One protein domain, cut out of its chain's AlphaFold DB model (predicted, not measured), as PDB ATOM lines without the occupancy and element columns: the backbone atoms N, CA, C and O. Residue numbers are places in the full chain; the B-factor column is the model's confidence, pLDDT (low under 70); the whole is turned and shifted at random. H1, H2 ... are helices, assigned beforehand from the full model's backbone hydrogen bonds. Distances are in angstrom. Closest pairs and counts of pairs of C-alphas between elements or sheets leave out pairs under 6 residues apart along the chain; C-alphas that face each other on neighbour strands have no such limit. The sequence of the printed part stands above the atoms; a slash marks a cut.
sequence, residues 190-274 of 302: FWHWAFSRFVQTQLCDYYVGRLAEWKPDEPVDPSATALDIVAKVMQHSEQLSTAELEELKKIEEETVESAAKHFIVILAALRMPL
ATOM      1  N   PHE A 190      32.314 -30.254  11.151       90.50
ATOM      2  CA  PHE A 190      30.888 -30.364  10.852       90.50
ATOM      3  C   PHE A 190      30.050 -30.302  12.125       90.50
ATOM      4  O   PHE A 190      29.115 -29.509  12.193       90.50
ATOM      5  N   TRP A 191      30.386 -31.108  13.134       92.06
ATOM      6  CA  TRP A 191      29.621 -31.173  14.376       92.06
ATOM      7  C   TRP A 191      29.647 -29.863  15.146       92.06
ATOM      8  O   TRP A 191      28.600 -29.425  15.615       92.06
ATOM      9  N   HIS A 192      30.805 -29.206  15.208       92.25
ATOM     10  CA  HIS A 192      30.920 -27.888  15.818       92.25
ATOM     11  C   HIS A 192      30.048 -26.862  15.082       92.25
ATOM     12  O   HIS A 192      29.220 -26.194  15.696       92.25
ATOM     13  N   TRP A 193      30.154 -26.792  13.751       92.00
ATOM     14  CA  TRP A 193      29.341 -25.886  12.939       92.00
ATOM     15  C   TRP A 193      27.833 -26.169  13.059       92.00
ATOM     16  O   TRP A 193      27.038 -25.242  13.220       92.00
ATOM     17  N   ALA A 194      27.435 -27.442  13.017       92.62
ATOM     18  CA  ALA A 194      26.051 -27.884  13.135       92.62
ATOM     19  C   ALA A 194      25.460 -27.537  14.506       92.62
ATOM     20  O   ALA A 194      24.357 -26.997  14.576       92.62
ATOM     21  N   PHE A 195      26.212 -27.794  15.579       94.62
ATOM     22  CA  PHE A 195      25.832 -27.449  16.945       94.62
ATOM     23  C   PHE A 195      25.665 -25.937  17.111       94.62
ATOM     24  O   PHE A 195      24.606 -25.485  17.546       94.62
ATOM     25  N   SER A 196      26.660 -25.142  16.695       93.06
ATOM     26  CA  SER A 196      26.583 -23.680  16.776       93.06
ATOM     27  C   SER A 196      25.382 -23.145  16.001       93.06
ATOM     28  O   SER A 196      24.657 -22.300  16.512       93.06
ATOM     29  N   ARG A 197      25.122 -23.663  14.794       92.19
ATOM     30  CA  ARG A 197      23.970 -23.244  13.986       92.19
ATOM     31  C   ARG A 197      22.634 -23.642  14.615       92.19
ATOM     32  O   ARG A 197      21.678 -22.875  14.519       92.19
ATOM     33  N   PHE A 198      22.557 -24.810  15.246       93.38
ATOM     34  CA  PHE A 198      21.359 -25.259  15.950       93.38
ATOM     35  C   PHE A 198      21.051 -24.358  17.152       93.38
ATOM     36  O   PHE A 198      19.960 -23.801  17.220       93.38
ATOM     37  N   VAL A 199      22.029 -24.140  18.039       95.00
ATOM     38  CA  VAL A 199      21.886 -23.245  19.204       95.00
ATOM     39  C   VAL A 199      21.524 -21.832  18.757       95.00
ATOM     40  O   VAL A 199      20.577 -21.250  19.273       95.00
ATOM     41  N   GLN A 200      22.222 -21.314  17.745       93.69
ATOM     42  CA  GLN A 200      21.937 -20.009  17.157       93.69
ATOM     43  C   GLN A 200      20.476 -19.893  16.718       93.69
ATOM     44  O   GLN A 200      19.827 -18.908  17.038       93.69
ATOM     45  N   THR A 201      19.963 -20.889  15.991       92.44
ATOM     46  CA  THR A 201      18.584 -20.868  15.480       92.44
ATOM     47  C   THR A 201      17.581 -20.876  16.632       92.44
ATOM     48  O   THR A 201      16.688 -20.039  16.657       92.44
ATOM     49  N   GLN A 202      17.780 -21.745  17.629       93.06
ATOM     50  CA  GLN A 202      16.909 -21.832  18.806       93.06
ATOM     51  C   GLN A 202      16.877 -20.517  19.603       93.06
ATOM     52  O   GLN A 202      15.809 -20.067  20.015       93.06
ATOM     53  N   LEU A 203      18.040 -19.888  19.801       93.62
ATOM     54  CA  LEU A 203      18.134 -18.597  20.482       93.62
ATOM     55  C   LEU A 203      17.505 -17.477  19.650       93.62
ATOM     56  O   LEU A 203      16.763 -16.671  20.203       93.62
ATOM     57  N   CYS A 204      17.745 -17.437  18.334       93.06
ATOM     58  CA  CYS A 204      17.076 -16.487  17.446       93.06
ATOM     59  C   CYS A 204      15.554 -16.610  17.568       93.06
ATOM     60  O   CYS A 204      14.900 -15.607  17.825       93.06
ATOM     61  N   ASP A 205      14.995 -17.815  17.446       91.06
ATOM     62  CA  ASP A 205      13.545 -18.035  17.511       91.06
ATOM     63  C   ASP A 205      12.957 -17.567  18.853       91.06
ATOM     64  O   ASP A 205      11.929 -16.886  18.886       91.06
ATOM     65  N   TYR A 206      13.644 -17.863  19.961       91.44
ATOM     66  CA  TYR A 206      13.243 -17.415  21.293       91.44
ATOM     67  C   TYR A 206      13.266 -15.884  21.429       91.44
ATOM     68  O   TYR A 206      12.280 -15.270  21.849       91.44
ATOM     69  N   TYR A 207      14.374 -15.249  21.045       90.56
ATOM     70  CA  TYR A 207      14.544 -13.805  21.186       90.56
ATOM     71  C   TYR A 207      13.714 -12.998  20.187       90.56
ATOM     72  O   TYR A 207      13.289 -11.894  20.516       90.56
ATOM     73  N   VAL A 208      13.417 -13.541  19.003       89.75
ATOM     74  CA  VAL A 208      12.444 -12.953  18.070       89.75
ATOM     75  C   VAL A 208      11.049 -12.960  18.682       89.75
ATOM     76  O   VAL A 208      10.357 -11.947  18.601       89.75
ATOM     77  N   GLY A 209      10.655 -14.054  19.343       86.94
ATOM     78  CA  GLY A 209       9.400 -14.119  20.093       86.94
ATOM     79  C   GLY A 209       9.316 -13.034  21.169       86.94
ATOM     80  O   GLY A 209       8.354 -12.271  21.197       86.94
ATOM     81  N   ARG A 210      10.366 -12.892  21.988       86.19
ATOM     82  CA  ARG A 210      10.450 -11.839  23.018       86.19
ATOM     83  C   ARG A 210      10.448 -10.426  22.432       86.19
ATOM     84  O   ARG A 210       9.773  -9.544  22.951       86.19
ATOM     85  N   LEU A 211      11.165 -10.197  21.334       85.62
ATOM     86  CA  LEU A 211      11.188  -8.891  20.675       85.62
ATOM     87  C   LEU A 211       9.804  -8.516  20.126       85.62
ATOM     88  O   LEU A 211       9.408  -7.356  20.224       85.62
ATOM     89  N   ALA A 212       9.049  -9.489  19.608       85.62
ATOM     90  CA  ALA A 212       7.687  -9.273  19.129       85.62
ATOM     91  C   ALA A 212       6.704  -8.892  20.255       85.62
ATOM     92  O   ALA A 212       5.765  -8.141  19.998       85.62
ATOM     93  N   GLU A 213       6.924  -9.355  21.492       82.75
ATOM     94  CA  GLU A 213       6.120  -8.956  22.662       82.75
ATOM     95  C   GLU A 213       6.295  -7.471  23.003       82.75
ATOM     96  O   GLU A 213       5.332  -6.797  23.365       82.75
ATOM     97  N   TRP A 214       7.514  -6.944  22.871       76.94
ATOM     98  CA  TRP A 214       7.806  -5.543  23.190       76.94
ATOM     99  C   TRP A 214       7.554  -4.605  22.017       76.94
ATOM    100  O   TRP A 214       7.156  -3.454  22.212       76.94
ATOM    101  N   LYS A 215       7.802  -5.076  20.794       78.88
ATOM    102  CA  LYS A 215       7.714  -4.258  19.590       78.88
ATOM    103  C   LYS A 215       7.281  -5.093  18.380       78.88
ATOM    104  O   LYS A 215       8.117  -5.503  17.573       78.88
ATOM    105  N   PRO A 216       5.966  -5.301  18.208       76.00
ATOM    106  CA  PRO A 216       5.429  -6.157  17.151       76.00
ATOM    107  C   PRO A 216       5.708  -5.640  15.729       76.00
ATOM    108  O   PRO A 216       5.698  -6.424  14.785       76.00
ATOM    109  N   ASP A 217       5.988  -4.340  15.573       76.81
ATOM    110  CA  ASP A 217       6.203  -3.699  14.270       76.81
ATOM    111  C   ASP A 217       7.680  -3.624  13.841       76.81
ATOM    112  O   ASP A 217       7.978  -3.086  12.772       76.81
ATOM    113  N   GLU A 218       8.633  -4.109  14.649       77.38
ATOM    114  CA  GLU A 218      10.045  -4.064  14.255       77.38
ATOM    115  C   GLU A 218      10.389  -5.208  13.283       77.38
ATOM    116  O   GLU A 218      10.322  -6.380  13.659       77.38
ATOM    117  N   PRO A 219      10.809  -4.904  12.039       75.25
ATOM    118  CA  PRO A 219      11.249  -5.939  11.118       75.25
ATOM    119  C   PRO A 219      12.567  -6.539  11.615       75.25
ATOM    120  O   PRO A 219      13.596  -5.860  11.709       75.25
ATOM    121  N   VAL A 220      12.542  -7.835  11.916       78.56
ATOM    122  CA  VAL A 220      13.754  -8.611  12.177       78.56
ATOM    123  C   VAL A 220      14.368  -9.002  10.840       78.56
ATOM    124  O   VAL A 220      13.704  -9.594   9.990       78.56
ATOM    125  N   ASP A 221      15.642  -8.663  10.649       81.69
ATOM    126  CA  ASP A 221      16.393  -9.111   9.480       81.69
ATOM    127  C   ASP A 221      16.549 -10.644   9.535       81.69
ATOM    128  O   ASP A 221      17.094 -11.156  10.516       81.69
ATOM    129  N   PRO A 222      16.116 -11.397   8.508       75.56
ATOM    130  CA  PRO A 222      16.305 -12.846   8.450       75.56
ATOM    131  C   PRO A 222      17.780 -13.288   8.453       75.56
ATOM    132  O   PRO A 222      18.053 -14.470   8.655       75.56
ATOM    133  N   SER A 223      18.732 -12.375   8.221       82.25
ATOM    134  CA  SER A 223      20.170 -12.645   8.332       82.25
ATOM    135  C   SER A 223      20.768 -12.314   9.710       82.25
ATOM    136  O   SER A 223      21.971 -12.520   9.900       82.25
ATOM    137  N   ALA A 224      19.978 -11.795  10.654       84.94
ATOM    138  CA  ALA A 224      20.474 -11.390  11.965       84.94
ATOM    139  C   ALA A 224      20.999 -12.584  12.773       84.94
ATOM    140  O   ALA A 224      20.418 -13.674  12.782       84.94
ATOM    141  N   THR A 225      22.105 -12.369  13.482       90.69
ATOM    142  CA  THR A 225      22.624 -13.359  14.425       90.69
ATOM    143  C   THR A 225      21.854 -13.302  15.748       90.69
ATOM    144  O   THR A 225      21.280 -12.273  16.096       90.69
ATOM    145  N   ALA A 226      21.869 -14.390  16.524       89.44
ATOM    146  CA  ALA A 226      21.301 -14.422  17.868       89.44
ATOM    147  C   ALA A 226      21.883 -13.292  18.722       89.44
ATOM    148  O   ALA A 226      21.135 -12.613  19.408       89.44
ATOM    149  N   LEU A 227      23.187 -13.017  18.601       90.25
ATOM    150  CA  LEU A 227      23.838 -11.899  19.283       90.25
ATOM    151  C   LEU A 227      23.275 -10.535  18.865       90.25
ATOM    152  O   LEU A 227      23.085  -9.684  19.728       90.25
ATOM    153  N   ASP A 228      22.967 -10.326  17.583       90.56
ATOM    154  CA  ASP A 228      22.361  -9.071  17.117       90.56
ATOM    155  C   ASP A 228      20.947  -8.891  17.685       90.56
ATOM    156  O   ASP A 228      20.575  -7.796  18.111       90.56
ATOM    157  N   ILE A 229      20.155  -9.968  17.723       88.25
ATOM    158  CA  ILE A 229      18.787  -9.946  18.262       88.25
ATOM    159  C   ILE A 229      18.830  -9.746  19.781       88.25
ATOM    160  O   ILE A 229      18.107  -8.902  20.306       88.25
ATOM    161  N   VAL A 230      19.729 -10.440  20.482       89.19
ATOM    162  CA  VAL A 230      19.980 -10.242  21.915       89.19
ATOM    163  C   VAL A 230      20.408  -8.811  22.185       89.19
ATOM    164  O   VAL A 230      19.870  -8.192  23.090       89.19
ATOM    165  N   ALA A 231      21.318  -8.238  21.397       88.56
ATOM    166  CA  ALA A 231      21.739  -6.853  21.575       88.56
ATOM    167  C   ALA A 231      20.555  -5.885  21.456       88.56
ATOM    168  O   ALA A 231      20.444  -4.964  22.261       88.56
ATOM    169  N   LYS A 232      19.631  -6.116  20.514       86.00
ATOM    170  CA  LYS A 232      18.386  -5.340  20.418       86.00
ATOM    171  C   LYS A 232      17.507  -5.516  21.651       86.00
ATOM    172  O   LYS A 232      17.043  -4.524  22.196       86.00
ATOM    173  N   VAL A 233      17.307  -6.742  22.127       84.38
ATOM    174  CA  VAL A 233      16.547  -7.023  23.359       84.38
ATOM    175  C   VAL A 233      17.206  -6.325  24.562       84.38
ATOM    176  O   VAL A 233      16.549  -5.612  25.313       84.38
ATOM    177  N   MET A 234      18.527  -6.402  24.688       83.12
ATOM    178  CA  MET A 234      19.297  -5.787  25.773       83.12
ATOM    179  C   MET A 234      19.384  -4.261  25.677       83.12
ATOM    180  O   MET A 234      19.531  -3.600  26.698       83.12
ATOM    181  N   GLN A 235      19.249  -3.648  24.501       82.56
ATOM    182  CA  GLN A 235      19.102  -2.188  24.404       82.56
ATOM    183  C   GLN A 235      17.822  -1.687  25.083       82.56
ATOM    184  O   GLN A 235      17.775  -0.545  25.526       82.56
ATOM    185  N   HIS A 236      16.817  -2.550  25.234       73.81
ATOM    186  CA  HIS A 236      15.596  -2.256  25.978       73.81
ATOM    187  C   HIS A 236      15.706  -2.679  27.462       73.81
ATOM    188  O   HIS A 236      14.718  -2.644  28.193       73.81
ATOM    189  N   SER A 237      16.913  -3.032  27.938       65.88
ATOM    190  CA  SER A 237      17.171  -3.532  29.300       65.88
ATOM    191  C   SER A 237      16.906  -2.547  30.433       65.88
ATOM    192  O   SER A 237      16.813  -2.978  31.577       65.88
ATOM    193  N   GLU A 238      16.697  -1.258  30.153       63.72
ATOM    194  CA  GLU A 238      16.227  -0.299  31.166       63.72
ATOM    195  C   GLU A 238      14.838  -0.670  31.724       63.72
ATOM    196  O   GLU A 238      14.452  -0.201  32.792       63.72
ATOM    197  N   GLN A 239      14.101  -1.536  31.019       66.19
ATOM    198  CA  GLN A 239      12.810  -2.087  31.434       66.19
ATOM    199  C   GLN A 239      12.913  -3.512  32.004       66.19
ATOM    200  O   GLN A 239      11.924  -4.009  32.536       66.19
ATOM    201  N   LEU A 240      14.085  -4.157  31.919       72.81
ATOM    202  CA  LEU A 240      14.302  -5.511  32.426       72.81
ATOM    203  C   LEU A 240      14.656  -5.471  33.912       72.81
ATOM    204  O   LEU A 240      15.651  -4.881  34.337       72.81
ATOM    205  N   SER A 241      13.852  -6.150  34.717       80.62
ATOM    206  CA  SER A 241      14.162  -6.426  36.112       80.62
ATOM    207  C   SER A 241      15.343  -7.397  36.240       80.62
ATOM    208  O   SER A 241      15.638  -8.199  35.352       80.62
ATOM    209  N   THR A 242      16.006  -7.387  37.399       84.12
ATOM    210  CA  THR A 242      17.077  -8.351  37.708       84.12
ATOM    211  C   THR A 242      16.600  -9.805  37.651       84.12
ATOM    212  O   THR A 242      17.395 -10.695  37.365       84.12
ATOM    213  N   ALA A 243      15.308 -10.051  37.894       86.00
ATOM    214  CA  ALA A 243      14.703 -11.374  37.804       86.00
ATOM    215  C   ALA A 243      14.562 -11.854  36.351       86.00
ATOM    216  O   ALA A 243      14.885 -13.002  36.059       86.00
ATOM    217  N   GLU A 244      14.138 -10.977  35.436       84.81
ATOM    218  CA  GLU A 244      14.013 -11.305  34.010       84.81
ATOM    219  C   GLU A 244      15.380 -11.558  33.371       84.81
ATOM    220  O   GLU A 244      15.520 -12.455  32.544       84.81
ATOM    221  N   LEU A 245      16.417 -10.826  33.791       86.00
ATOM    222  CA  LEU A 245      17.778 -11.072  33.318       86.00
ATOM    223  C   LEU A 245      18.290 -12.465  33.725       86.00
ATOM    224  O   LEU A 245      18.894 -13.160  32.908       86.00
ATOM    225  N   GLU A 246      18.035 -12.892  34.967       89.56
ATOM    226  CA  GLU A 246      18.422 -14.235  35.417       89.56
ATOM    227  C   GLU A 246      17.596 -15.323  34.711       89.56
ATOM    228  O   GLU A 246      18.123 -16.392  34.406       89.56
ATOM    229  N   GLU A 247      16.326 -15.055  34.387       90.38
ATOM    230  CA  GLU A 247      15.501 -15.956  33.573       90.38
ATOM    231  C   GLU A 247      16.067 -16.117  32.156       90.38
ATOM    232  O   GLU A 247      16.212 -17.246  31.687       90.38
ATOM    233  N   LEU A 248      16.434 -15.019  31.487       88.88
ATOM    234  CA  LEU A 248      17.038 -15.061  30.152       88.88
ATOM    235  C   LEU A 248      18.333 -15.871  30.153       88.88
ATOM    236  O   LEU A 248      18.490 -16.783  29.344       88.88
ATOM    237  N   LYS A 249      19.217 -15.600  31.116       90.81
ATOM    238  CA  LYS A 249      20.457 -16.358  31.296       90.81
ATOM    239  C   LYS A 249      20.183 -17.847  31.511       90.81
ATOM    240  O   LYS A 249      20.822 -18.690  30.888       90.81
ATOM    241  N   LYS A 250      19.212 -18.182  32.363       94.81
ATOM    242  CA  LYS A 250      18.821 -19.572  32.610       94.81
ATOM    243  C   LYS A 250      18.334 -20.255  31.327       94.81
ATOM    244  O   LYS A 250      18.719 -21.388  31.062       94.81
ATOM    245  N   ILE A 251      17.527 -19.573  30.516       92.62
ATOM    246  CA  ILE A 251      17.024 -20.111  29.243       92.62
ATOM    247  C   ILE A 251      18.162 -20.308  28.235       92.62
ATOM    248  O   ILE A 251      18.175 -21.315  27.523       92.62
ATOM    249  N   GLU A 252      19.141 -19.401  28.183       93.25
ATOM    250  CA  GLU A 252      20.343 -19.578  27.363       93.25
ATOM    251  C   GLU A 252      21.130 -20.826  27.782       93.25
ATOM    252  O   GLU A 252      21.436 -21.673  26.938       93.25
ATOM    253  N   GLU A 253      21.404 -20.978  29.081       95.06
ATOM    254  CA  GLU A 253      22.108 -22.139  29.638       95.06
ATOM    255  C   GLU A 253      21.359 -23.451  29.340       95.06
ATOM    256  O   GLU A 253      21.954 -24.401  28.823       95.06
ATOM    257  N   GLU A 254      20.044 -23.494  29.573       96.12
ATOM    258  CA  GLU A 254      19.196 -24.662  29.296       96.12
ATOM    259  C   GLU A 254      19.137 -25.001  27.795       96.12
ATOM    260  O   GLU A 254      19.136 -26.177  27.408       96.12
ATOM    261  N   THR A 255      19.127 -23.989  26.924       94.75
ATOM    262  CA  THR A 255      19.142 -24.180  25.466       94.75
ATOM    263  C   THR A 255      20.451 -24.827  25.016       94.75
ATOM    264  O   THR A 255      20.438 -25.791  24.248       94.75
ATOM    265  N   VAL A 256      21.589 -24.352  25.528       95.69
ATOM    266  CA  VAL A 256      22.906 -24.928  25.221       95.69
ATOM    267  C   VAL A 256      23.023 -26.350  25.776       95.69
ATOM    268  O   VAL A 256      23.471 -27.254  25.066       95.69
ATOM    269  N   GLU A 257      22.584 -26.578  27.015       96.31
ATOM    270  CA  GLU A 257      22.650 -27.891  27.660       96.31
ATOM    271  C   GLU A 257      21.782 -28.929  26.929       96.31
ATOM    272  O   GLU A 257      22.226 -30.052  26.660       96.31
ATOM    273  N   SER A 258      20.547 -28.565  26.576       95.81
ATOM    274  CA  SER A 258      19.632 -29.450  25.849       95.81
ATOM    275  C   SER A 258      20.140 -29.773  24.442       95.81
ATOM    276  O   SER A 258      20.134 -30.945  24.049       95.81
ATOM    277  N   ALA A 259      20.669 -28.781  23.717       94.31
ATOM    278  CA  ALA A 259      21.306 -28.987  22.421       94.31
ATOM    279  C   ALA A 259      22.509 -29.938  22.525       94.31
ATOM    280  O   ALA A 259      22.649 -30.847  21.705       94.31
ATOM    281  N   ALA A 260      23.350 -29.784  23.554       96.00
ATOM    282  CA  ALA A 260      24.513 -30.643  23.756       96.00
ATOM    283  C   ALA A 260      24.099 -32.102  23.995       96.00
ATOM    284  O   ALA A 260      24.607 -33.010  23.332       96.00
ATOM    285  N   LYS A 261      23.118 -32.336  24.880       94.88
ATOM    286  CA  LYS A 261      22.554 -33.676  25.127       94.88
ATOM    287  C   LYS A 261      22.018 -34.307  23.843       94.88
ATOM    288  O   LYS A 261      22.308 -35.469  23.564       94.88
ATOM    289  N   HIS A 262      21.268 -33.542  23.053       93.25
ATOM    290  CA  HIS A 262      20.695 -34.006  21.795       93.25
ATOM    291  C   HIS A 262      21.776 -34.432  20.789       93.25
ATOM    292  O   HIS A 262      21.744 -35.551  20.275       93.25
ATOM    293  N   PHE A 263      22.789 -33.589  20.574       93.12
ATOM    294  CA  PHE A 263      23.875 -33.884  19.641       93.12
ATOM    295  C   PHE A 263      24.717 -35.088  20.071       93.12
ATOM    296  O   PHE A 263      25.109 -35.876  19.212       93.12
ATOM    297  N   ILE A 264      24.948 -35.288  21.374       91.94
ATOM    298  CA  ILE A 264      25.642 -36.479  21.894       91.94
ATOM    299  C   ILE A 264      24.897 -37.762  21.505       91.94
ATOM    300  O   ILE A 264      25.522 -38.727  21.066       91.94
ATOM    301  N   VAL A 265      23.566 -37.776  21.632       90.50
ATOM    302  CA  VAL A 265      22.743 -38.942  21.269       90.50
ATOM    303  C   VAL A 265      22.830 -39.226  19.770       90.50
ATOM    304  O   VAL A 265      23.063 -40.373  19.384       90.50
ATOM    305  N   ILE A 266      22.710 -38.197  18.928       89.94
ATOM    306  CA  ILE A 266      22.823 -38.333  17.466       89.94
ATOM    307  C   ILE A 266      24.205 -38.864  17.073       89.94
ATOM    308  O   ILE A 266      24.316 -39.821  16.305       89.94
ATOM    309  N   LEU A 267      25.258 -38.260  17.625       89.00
ATOM    310  CA  LEU A 267      26.646 -38.666  17.419       89.00
ATOM    311  C   LEU A 267      26.852 -40.139  17.772       89.00
ATOM    312  O   LEU A 267      27.412 -40.893  16.977       89.00
ATOM    313  N   ALA A 268      26.371 -40.562  18.942       87.19
ATOM    314  CA  ALA A 268      26.475 -41.945  19.387       87.19
ATOM    315  C   ALA A 268      25.709 -42.904  18.461       87.19
ATOM    316  O   ALA A 268      26.241 -43.951  18.090       87.19
ATOM    317  N   ALA A 269      24.493 -42.539  18.042       85.12
ATOM    318  CA  ALA A 269      23.673 -43.355  17.148       85.12
ATOM    319  C   ALA A 269      24.326 -43.551  15.768       85.12
ATOM    320  O   ALA A 269      24.366 -44.668  15.255       85.12
ATOM    321  N   LEU A 270      24.897 -42.491  15.186       85.56
ATOM    322  CA  LEU A 270      25.557 -42.549  13.875       85.56
ATOM    323  C   LEU A 270      26.906 -43.278  13.904       85.56
ATOM    324  O   LEU A 270      27.367 -43.749  12.867       85.56
ATOM    325  N   ARG A 271      27.546 -43.373  15.073       78.75
ATOM    326  CA  ARG A 271      28.836 -44.055  15.254       78.75
ATOM    327  C   ARG A 271      28.708 -45.492  15.750       78.75
ATOM    328  O   ARG A 271      29.724 -46.180  15.813       78.75
ATOM    329  N   MET A 272      27.508 -45.952  16.106       73.75
ATOM    330  CA  MET A 272      27.293 -47.314  16.589       73.75
ATOM    331  C   MET A 272      27.520 -48.329  15.450       73.75
ATOM    332  O   MET A 272      26.749 -48.329  14.486       73.75
ATOM    333  N   PRO A 273      28.525 -49.226  15.541       61.25
ATOM    334  CA  PRO A 273      28.751 -50.256  14.531       61.25
ATOM    335  C   PRO A 273      27.641 -51.315  14.563       61.25
ATOM    336  O   PRO A 273      27.311 -51.856  15.619       61.25
ATOM    337  N   LEU A 274      27.108 -51.677  13.394       58.44
ATOM    338  CA  LEU A 274      26.023 -52.656  13.217       58.44
ATOM    339  C   LEU A 274      26.486 -54.125  13.319       58.44
ATOM    340  O   LEU A 274      25.982 -55.000  12.615       58.44
TER     341      LEU A 274
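This is residues 190 to 274 of the 302 residues of the protein "SBF2 domain-containing protein" of Macrostomum lignano (UniProt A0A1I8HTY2). Two long helices, H1 and H3, cross at a shallow tilt and run opposite ways, and a short helix, H2, packs on the later part of H1, away from H3. Both ends of H3 run past the body, where residues 238 to 244 and 268 to 274 stick out. The printed part has 85 residues with three named helices, in the order H1, H2, H3, and no named strand; the class is all helix. The whole is loose, with a radius of gyration of the C-alphas of 15.7 A, and elongated, spanning 55 by 28 by 16 A.

Begin with the longest helix, H3, residues 242 to 271. With residues 252 to 263 alone it touches H1, residues 190 to 214, and H1 touches it with residues 195 to 203 alone. Look there at the closest C-alphas, those of Val 199 and Val 256, 6.3 A apart. The two helices run opposite ways at a shallow tilt of 31 degrees. Farther along, residues 200 to 211 of H1 alone touch H2, residues 226 to 235; the closest C-alphas, of Cys 204 and Ala 226, are 4.7 A apart. H1 and H2 run the same way at a shallow tilt of 29 degrees. H2 and H3 are apart. In H1, H2 and H3 every O i to N i+4 pair is within hydrogen-bond range.

Find C-alpha 242 at (17.077, -8.351, 37.708); from there H3 runs 43.8 A to C-alpha 271 at (28.836, -44.055, 15.254). H1 begins at C-alpha 190, (30.888, -30.364, 10.852), and is 36.1 A long; H2 is 14.0 A long.

The C-alphas of Glu 238 and Leu 274 are the two farthest apart, 56.2 A. The printed part has no cut. The link from H1 to H2, 11 residues, is long; that from H2 to H3, 6 residues, is short. The mean pLDDT of the printed part is 86.5, and residues 237 to 239 and 273 to 274 are under 70.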